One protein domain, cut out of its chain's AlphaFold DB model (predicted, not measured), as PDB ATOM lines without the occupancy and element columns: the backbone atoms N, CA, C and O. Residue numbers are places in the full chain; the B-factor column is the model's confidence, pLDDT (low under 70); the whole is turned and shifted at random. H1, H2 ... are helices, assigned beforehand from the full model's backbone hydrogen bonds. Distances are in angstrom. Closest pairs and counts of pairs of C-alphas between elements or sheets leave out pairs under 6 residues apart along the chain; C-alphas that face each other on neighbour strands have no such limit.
ATOM      1  N   LEU A   2       3.827 -44.964  34.253       83.12
ATOM      2  CA  LEU A   2       4.582 -45.890  35.121       83.12
ATOM      3  C   LEU A   2       4.794 -47.298  34.544       83.12
ATOM      4  O   LEU A   2       5.921 -47.768  34.462       83.12
ATOM      5  N   VAL A   3       3.722 -47.945  34.073       85.44
ATOM      6  CA  VAL A   3       3.803 -49.302  33.500       85.44
ATOM      7  C   VAL A   3       4.721 -49.334  32.276       85.44
ATOM      8  O   VAL A   3       5.646 -50.137  32.209       85.44
ATOM      9  N   SER A   4       4.498 -48.433  31.314       87.62
ATOM     10  CA  SER A   4       5.306 -48.349  30.092       87.62
ATOM     11  C   SER A   4       6.779 -48.063  30.396       87.62
ATOM     12  O   SER A   4       7.653 -48.657  29.766       87.62
ATOM     13  N   TRP A   5       7.050 -47.195  31.376       88.81
ATOM     14  CA  TRP A   5       8.400 -46.901  31.845       88.81
ATOM     15  C   TRP A   5       9.078 -48.139  32.437       88.81
ATOM     16  O   TRP A   5      10.190 -48.475  32.029       88.81
ATOM     17  N   GLU A   6       8.403 -48.872  33.328       91.25
ATOM     18  CA  GLU A   6       9.027 -50.039  33.953       91.25
ATOM     19  C   GLU A   6       9.214 -51.223  33.005       91.25
ATOM     20  O   GLU A   6      10.213 -51.936  33.102       91.25
ATOM     21  N   VAL A   7       8.314 -51.403  32.035       90.88
ATOM     22  CA  VAL A   7       8.496 -52.390  30.959       90.88
ATOM     23  C   VAL A   7       9.704 -52.034  30.092       90.88
ATOM     24  O   VAL A   7      10.496 -52.909  29.738       90.88
ATOM     25  N   TRP A   8       9.871 -50.755  29.751       93.38
ATOM     26  CA  TRP A   8      11.021 -50.301  28.973       93.38
ATOM     27  C   TRP A   8      12.337 -50.508  29.732       93.38
ATOM     28  O   TRP A   8      13.303 -51.040  29.183       93.38
ATOM     29  N   ASN A   9      12.357 -50.160  31.017       93.31
ATOM     30  CA  ASN A   9      13.526 -50.314  31.874       93.31
ATOM     31  C   ASN A   9      13.899 -51.796  32.089       93.31
ATOM     32  O   ASN A   9      15.076 -52.153  32.048       93.31
ATOM     33  N   GLU A  10      12.907 -52.681  32.241       94.31
ATOM     34  CA  GLU A  10      13.107 -54.136  32.289       94.31
ATOM     35  C   GLU A  10      13.762 -54.658  31.006       94.31
ATOM     36  O   GLU A  10      14.790 -55.333  31.070       94.31
ATOM     37  N   ARG A  11      13.226 -54.280  29.839       93.50
ATOM     38  CA  ARG A  11      13.784 -54.685  28.542       93.50
ATOM     39  C   ARG A  11      15.218 -54.200  28.367       93.50
ATOM     40  O   ARG A  11      16.060 -54.958  27.893       93.50
ATOM     41  N   ASN A  12      15.525 -52.979  28.792       95.81
ATOM     42  CA  ASN A  12      16.892 -52.468  28.744       95.81
ATOM     43  C   ASN A  12      17.838 -53.214  29.684       95.81
ATOM     44  O   ASN A  12      18.957 -53.529  29.287       95.81
ATOM     45  N   ALA A  13      17.410 -53.535  30.905       95.88
ATOM     46  CA  ALA A  13      18.212 -54.354  31.809       95.88
ATOM     47  C   ALA A  13      18.482 -55.744  31.208       95.88
ATOM     48  O   ALA A  13      19.606 -56.243  31.270       95.88
ATOM     49  N   ARG A  14      17.482 -56.330  30.547       95.62
ATOM     50  CA  ARG A  14      17.603 -57.622  29.871       95.62
ATOM     51  C   ARG A  14      18.567 -57.578  28.688       95.62
ATOM     52  O   ARG A  14      19.388 -58.477  28.554       95.62
ATOM     53  N   VAL A  15      18.487 -56.550  27.845       96.31
ATOM     54  CA  VAL A  15      19.310 -56.443  26.629       96.31
ATOM     55  C   VAL A  15      20.736 -55.998  26.951       96.31
ATOM     56  O   VAL A  15      21.687 -56.643  26.528       96.31
ATOM     57  N   TYR A  16      20.895 -54.919  27.717       96.56
ATOM     58  CA  TYR A  16      22.202 -54.287  27.920       96.56
ATOM     59  C   TYR A  16      22.970 -54.828  29.123       96.56
ATOM     60  O   TYR A  16      24.180 -54.636  29.207       96.56
ATOM     61  N   ARG A  17      22.282 -55.465  30.077       94.75
ATOM     62  CA  ARG A  17      22.904 -55.994  31.301       94.75
ATOM     63  C   ARG A  17      22.707 -57.498  31.468       94.75
ATOM     64  O   ARG A  17      23.233 -58.056  32.422       94.75
ATOM     65  N   SER A  18      21.941 -58.145  30.586       94.62
ATOM     66  CA  SER A  18      21.566 -59.563  30.698       94.62
ATOM     67  C   SER A  18      20.882 -59.922  32.027       94.62
ATOM     68  O   SER A  18      20.909 -61.073  32.456       94.62
ATOM     69  N   ILE A  19      20.232 -58.948  32.677       92.50
ATOM     70  CA  ILE A  19      19.503 -59.140  33.937       92.50
ATOM     71  C   ILE A  19      18.007 -59.221  33.638       92.50
ATOM     72  O   ILE A  19      17.438 -58.307  33.049       92.50
ATOM     73  N   SER A  20      17.358 -60.292  34.095       91.62
ATOM     74  CA  SER A  20      15.907 -60.478  33.989       91.62
ATOM     75  C   SER A  20      15.267 -60.407  35.368       91.62
ATOM     76  O   SER A  20      15.659 -61.133  36.280       91.62
ATOM     77  N   SER A  21      14.232 -59.583  35.502       91.62
ATOM     78  CA  SER A  21      13.429 -59.504  36.728       91.62
ATOM     79  C   SER A  21      12.149 -60.327  36.585       91.62
ATOM     80  O   SER A  21      11.635 -60.495  35.479       91.62
ATOM     81  N   LYS A  22      11.612 -60.846  37.694       92.00
ATOM     82  CA  LYS A  22      10.297 -61.505  37.676       92.00
ATOM     83  C   LYS A  22       9.192 -60.455  37.477       92.00
ATOM     84  O   LYS A  22       9.281 -59.392  38.096       92.00
ATOM     85  N   PRO A  23       8.128 -60.754  36.707       87.81
ATOM     86  CA  PRO A  23       7.010 -59.826  36.513       87.81
ATOM     87  C   PRO A  23       6.385 -59.351  37.828       87.81
ATOM     88  O   PRO A  23       6.062 -58.177  37.965       87.81
ATOM     89  N   SER A  24       6.296 -60.233  38.830       89.81
ATOM     90  CA  SER A  24       5.763 -59.901  40.156       89.81
ATOM     91  C   SER A  24       6.540 -58.788  40.864       89.81
ATOM     92  O   SER A  24       5.929 -57.936  41.498       89.81
ATOM     93  N   VAL A  25       7.868 -58.750  40.712       90.19
ATOM     94  CA  VAL A  25       8.714 -57.693  41.294       90.19
ATOM     95  C   VAL A  25       8.414 -56.353  40.628       90.19
ATOM     96  O   VAL A  25       8.259 -55.344  41.304       90.19
ATOM     97  N   LYS A  26       8.259 -56.340  39.299       89.88
ATOM     98  CA  LYS A  26       7.923 -55.119  38.558       89.88
ATOM     99  C   LYS A  26       6.521 -54.607  38.882       89.88
ATOM    100  O   LYS A  26       6.351 -53.406  39.054       89.88
ATOM    101  N   ILE A  27       5.541 -55.498  39.029       88.38
ATOM    102  CA  ILE A  27       4.182 -55.131  39.454       88.38
ATOM    103  C   ILE A  27       4.196 -54.543  40.872       88.38
ATOM    104  O   ILE A  27       3.534 -53.533  41.109       88.38
ATOM    105  N   GLY A  28       4.980 -55.125  41.787       89.81
ATOM    106  CA  GLY A  28       5.185 -54.586  43.135       89.81
ATOM    107  C   GLY A  28       5.706 -53.149  43.108       89.81
ATOM    108  O   GLY A  28       5.047 -52.258  43.636       89.81
ATOM    109  N   ASN A  29       6.801 -52.906  42.380       88.50
ATOM    110  CA  ASN A  29       7.390 -51.570  42.232       88.50
ATOM    111  C   ASN A  29       6.399 -50.551  41.645       88.50
ATOM    112  O   ASN A  29       6.274 -49.442  42.155       88.50
ATOM    113  N   ILE A  30       5.665 -50.931  40.591       90.00
ATOM    114  CA  ILE A  30       4.653 -50.064  39.965       90.00
ATOM    115  C   ILE A  30       3.553 -49.705  40.969       90.00
ATOM    116  O   ILE A  30       3.080 -48.571  40.983       90.00
ATOM    117  N   THR A  31       3.135 -50.663  41.798       88.69
ATOM    118  CA  THR A  31       2.066 -50.465  42.783       88.69
ATOM    119  C   THR A  31       2.525 -49.560  43.922       88.69
ATOM    120  O   THR A  31       1.811 -48.625  44.277       88.69
ATOM    121  N   GLU A  32       3.721 -49.796  44.464       90.38
ATOM    122  CA  GLU A  32       4.317 -48.943  45.499       90.38
ATOM    123  C   GLU A  32       4.482 -47.506  45.007       90.38
ATOM    124  O   GLU A  32       4.090 -46.564  45.697       90.38
ATOM    125  N   GLU A  33       4.986 -47.329  43.786       89.50
ATOM    126  CA  GLU A  33       5.130 -46.009  43.192       89.50
ATOM    127  C   GLU A  33       3.753 -45.358  42.974       89.50
ATOM    128  O   GLU A  33       3.523 -44.238  43.422       89.50
ATOM    129  N   ALA A  34       2.772 -46.071  42.417       86.69
ATOM    130  CA  ALA A  34       1.416 -45.540  42.274       86.69
ATOM    131  C   ALA A  34       0.816 -45.072  43.618       86.69
ATOM    132  O   ALA A  34       0.203 -44.005  43.672       86.69
ATOM    133  N   ILE A  35       1.030 -45.820  44.706       88.31
ATOM    134  CA  ILE A  35       0.579 -45.446  46.055       88.31
ATOM    135  C   ILE A  35       1.286 -44.180  46.541       88.31
ATOM    136  O   ILE A  35       0.615 -43.252  46.992       88.31
ATOM    137  N   LEU A  36       2.618 -44.115  46.436       90.38
ATOM    138  CA  LEU A  36       3.403 -42.949  46.867       90.38
ATOM    139  C   LEU A  36       2.912 -41.673  46.205       90.38
ATOM    140  O   LEU A  36       2.755 -40.627  46.833       90.38
ATOM    141  N   TRP A  37       2.634 -41.775  44.920       85.56
ATOM    142  CA  TRP A  37       2.205 -40.636  44.166       85.56
ATOM    143  C   TRP A  37       0.733 -40.241  44.458       85.56
ATOM    144  O   TRP A  37       0.393 -39.056  44.417       85.56
ATOM    145  N   VAL A  38      -0.141 -41.195  44.815       87.00
ATOM    146  CA  VAL A  38      -1.489 -40.898  45.344       87.00
ATOM    147  C   VAL A  38      -1.388 -40.186  46.695       87.00
ATOM    148  O   VAL A  38      -2.074 -39.188  46.911       87.00
ATOM    149  N   VAL A  39      -0.493 -40.639  47.581       90.19
ATOM    150  CA  VAL A  39      -0.197 -39.975  48.864       90.19
ATOM    151  C   VAL A  39       0.323 -38.551  48.644       90.19
ATOM    152  O   VAL A  39      -0.028 -37.648  49.398       90.19
ATOM    153  N   ALA A  40       1.077 -38.316  47.568       90.81
ATOM    154  CA  ALA A  40       1.525 -36.986  47.155       90.81
ATOM    155  C   ALA A  40       0.406 -36.092  46.566       90.81
ATOM    156  O   ALA A  40       0.676 -34.966  46.147       90.81
ATOM    157  N   GLY A  41      -0.850 -36.554  46.549       87.69
ATOM    158  CA  GLY A  41      -2.028 -35.751  46.200       87.69
ATOM    159  C   GLY A  41      -2.469 -35.853  44.742       87.69
ATOM    160  O   GLY A  41      -3.300 -35.065  44.282       87.69
ATOM    161  N   ALA A  42      -1.938 -36.807  43.988       84.69
ATOM    162  CA  ALA A  42      -2.334 -36.969  42.604       84.69
ATOM    163  C   ALA A  42      -3.593 -37.816  42.423       84.69
ATOM    164  O   ALA A  42      -3.931 -38.691  43.221       84.69
ATOM    165  N   LYS A  43      -4.291 -37.560  41.315       78.94
ATOM    166  CA  LYS A  43      -5.574 -38.197  41.026       78.94
ATOM    167  C   LYS A  43      -5.376 -39.577  40.372       78.94
ATOM    168  O   LYS A  43      -4.675 -39.659  39.361       78.94
ATOM    169  N   PRO A  44      -6.053 -40.634  40.865       66.25
ATOM    170  CA  PRO A  44      -5.914 -42.009  40.360       66.25
ATOM    171  C   PRO A  44      -6.204 -42.187  38.862       66.25
ATOM    172  O   PRO A  44      -5.704 -43.117  38.233       66.25
ATOM    173  N   SER A  45      -6.996 -41.286  38.273       60.56
ATOM    174  CA  SER A  45      -7.485 -41.374  36.893       60.56
ATOM    175  C   SER A  45      -6.407 -41.241  35.812       60.56
ATOM    176  O   SER A  45      -6.677 -41.543  34.657       60.56
ATOM    177  N   CYS A  46      -5.193 -40.799  36.150       54.09
ATOM    178  CA  CYS A  46      -4.126 -40.596  35.168       54.09
ATOM    179  C   CYS A  46      -3.209 -41.828  34.991       54.09
ATOM    180  O   CYS A  46      -2.454 -41.893  34.018       54.09
ATOM    181  N   TRP A  47      -3.220 -42.801  35.917       58.38
ATOM    182  CA  TRP A  47      -2.093 -43.750  36.051       58.38
ATOM    183  C   TRP A  47      -2.426 -45.221  35.926       58.38
ATOM    184  O   TRP A  47      -1.560 -45.996  35.516       58.38
TER     185      TRP A  47
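What this domain is: This is residues 2 to 47 of the 52 residues of an uncharacterized protein of Aegilops tauschii subsp. strangulata (UniProt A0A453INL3). The longest helix, H2, makes a loose helical hairpin with H1. The two are offset along a rod-like outline, and the beginning of H1 packs on the middle of H2. Residues 18 to 22 join them, and after H2 residues 40 to 47 fold back toward the beginning of H1. The printed part has 46 residues with two named helices, H1 then H2, and no named strand: all helix. It is loose, with a radius of gyration of the C-alphas of 12.3 A and spans of 37 by 16 by 13 A.

How they stand to each other: H2, residues 23 to 39, touches H1, residues 2 to 17, which meets it with residues 2 to 6 alone. Their closest C-alphas, those of Ile 30 and Leu 2, are 6.4 A apart. The helices run opposite ways at a steep tilt of 41 degrees, a helical hairpin. In both, every O i to N i+4 pair is within hydrogen-bond range.

Where its parts are: H2 is 24.5 A long from C-alpha 23 to C-alpha 39 at (-0.197, -39.975, 48.864). H1 is 21.3 A long from C-alpha 2 at (4.582, -45.890, 35.121) to C-alpha 17.

The domain as a whole: The two C-alphas farthest apart, those of Ser 18 and Gly 41, are 36.9 A apart. The printed part has no cut, and the link from H1 to H2 is tight. Residues 44 to 47 have pLDDT under 70.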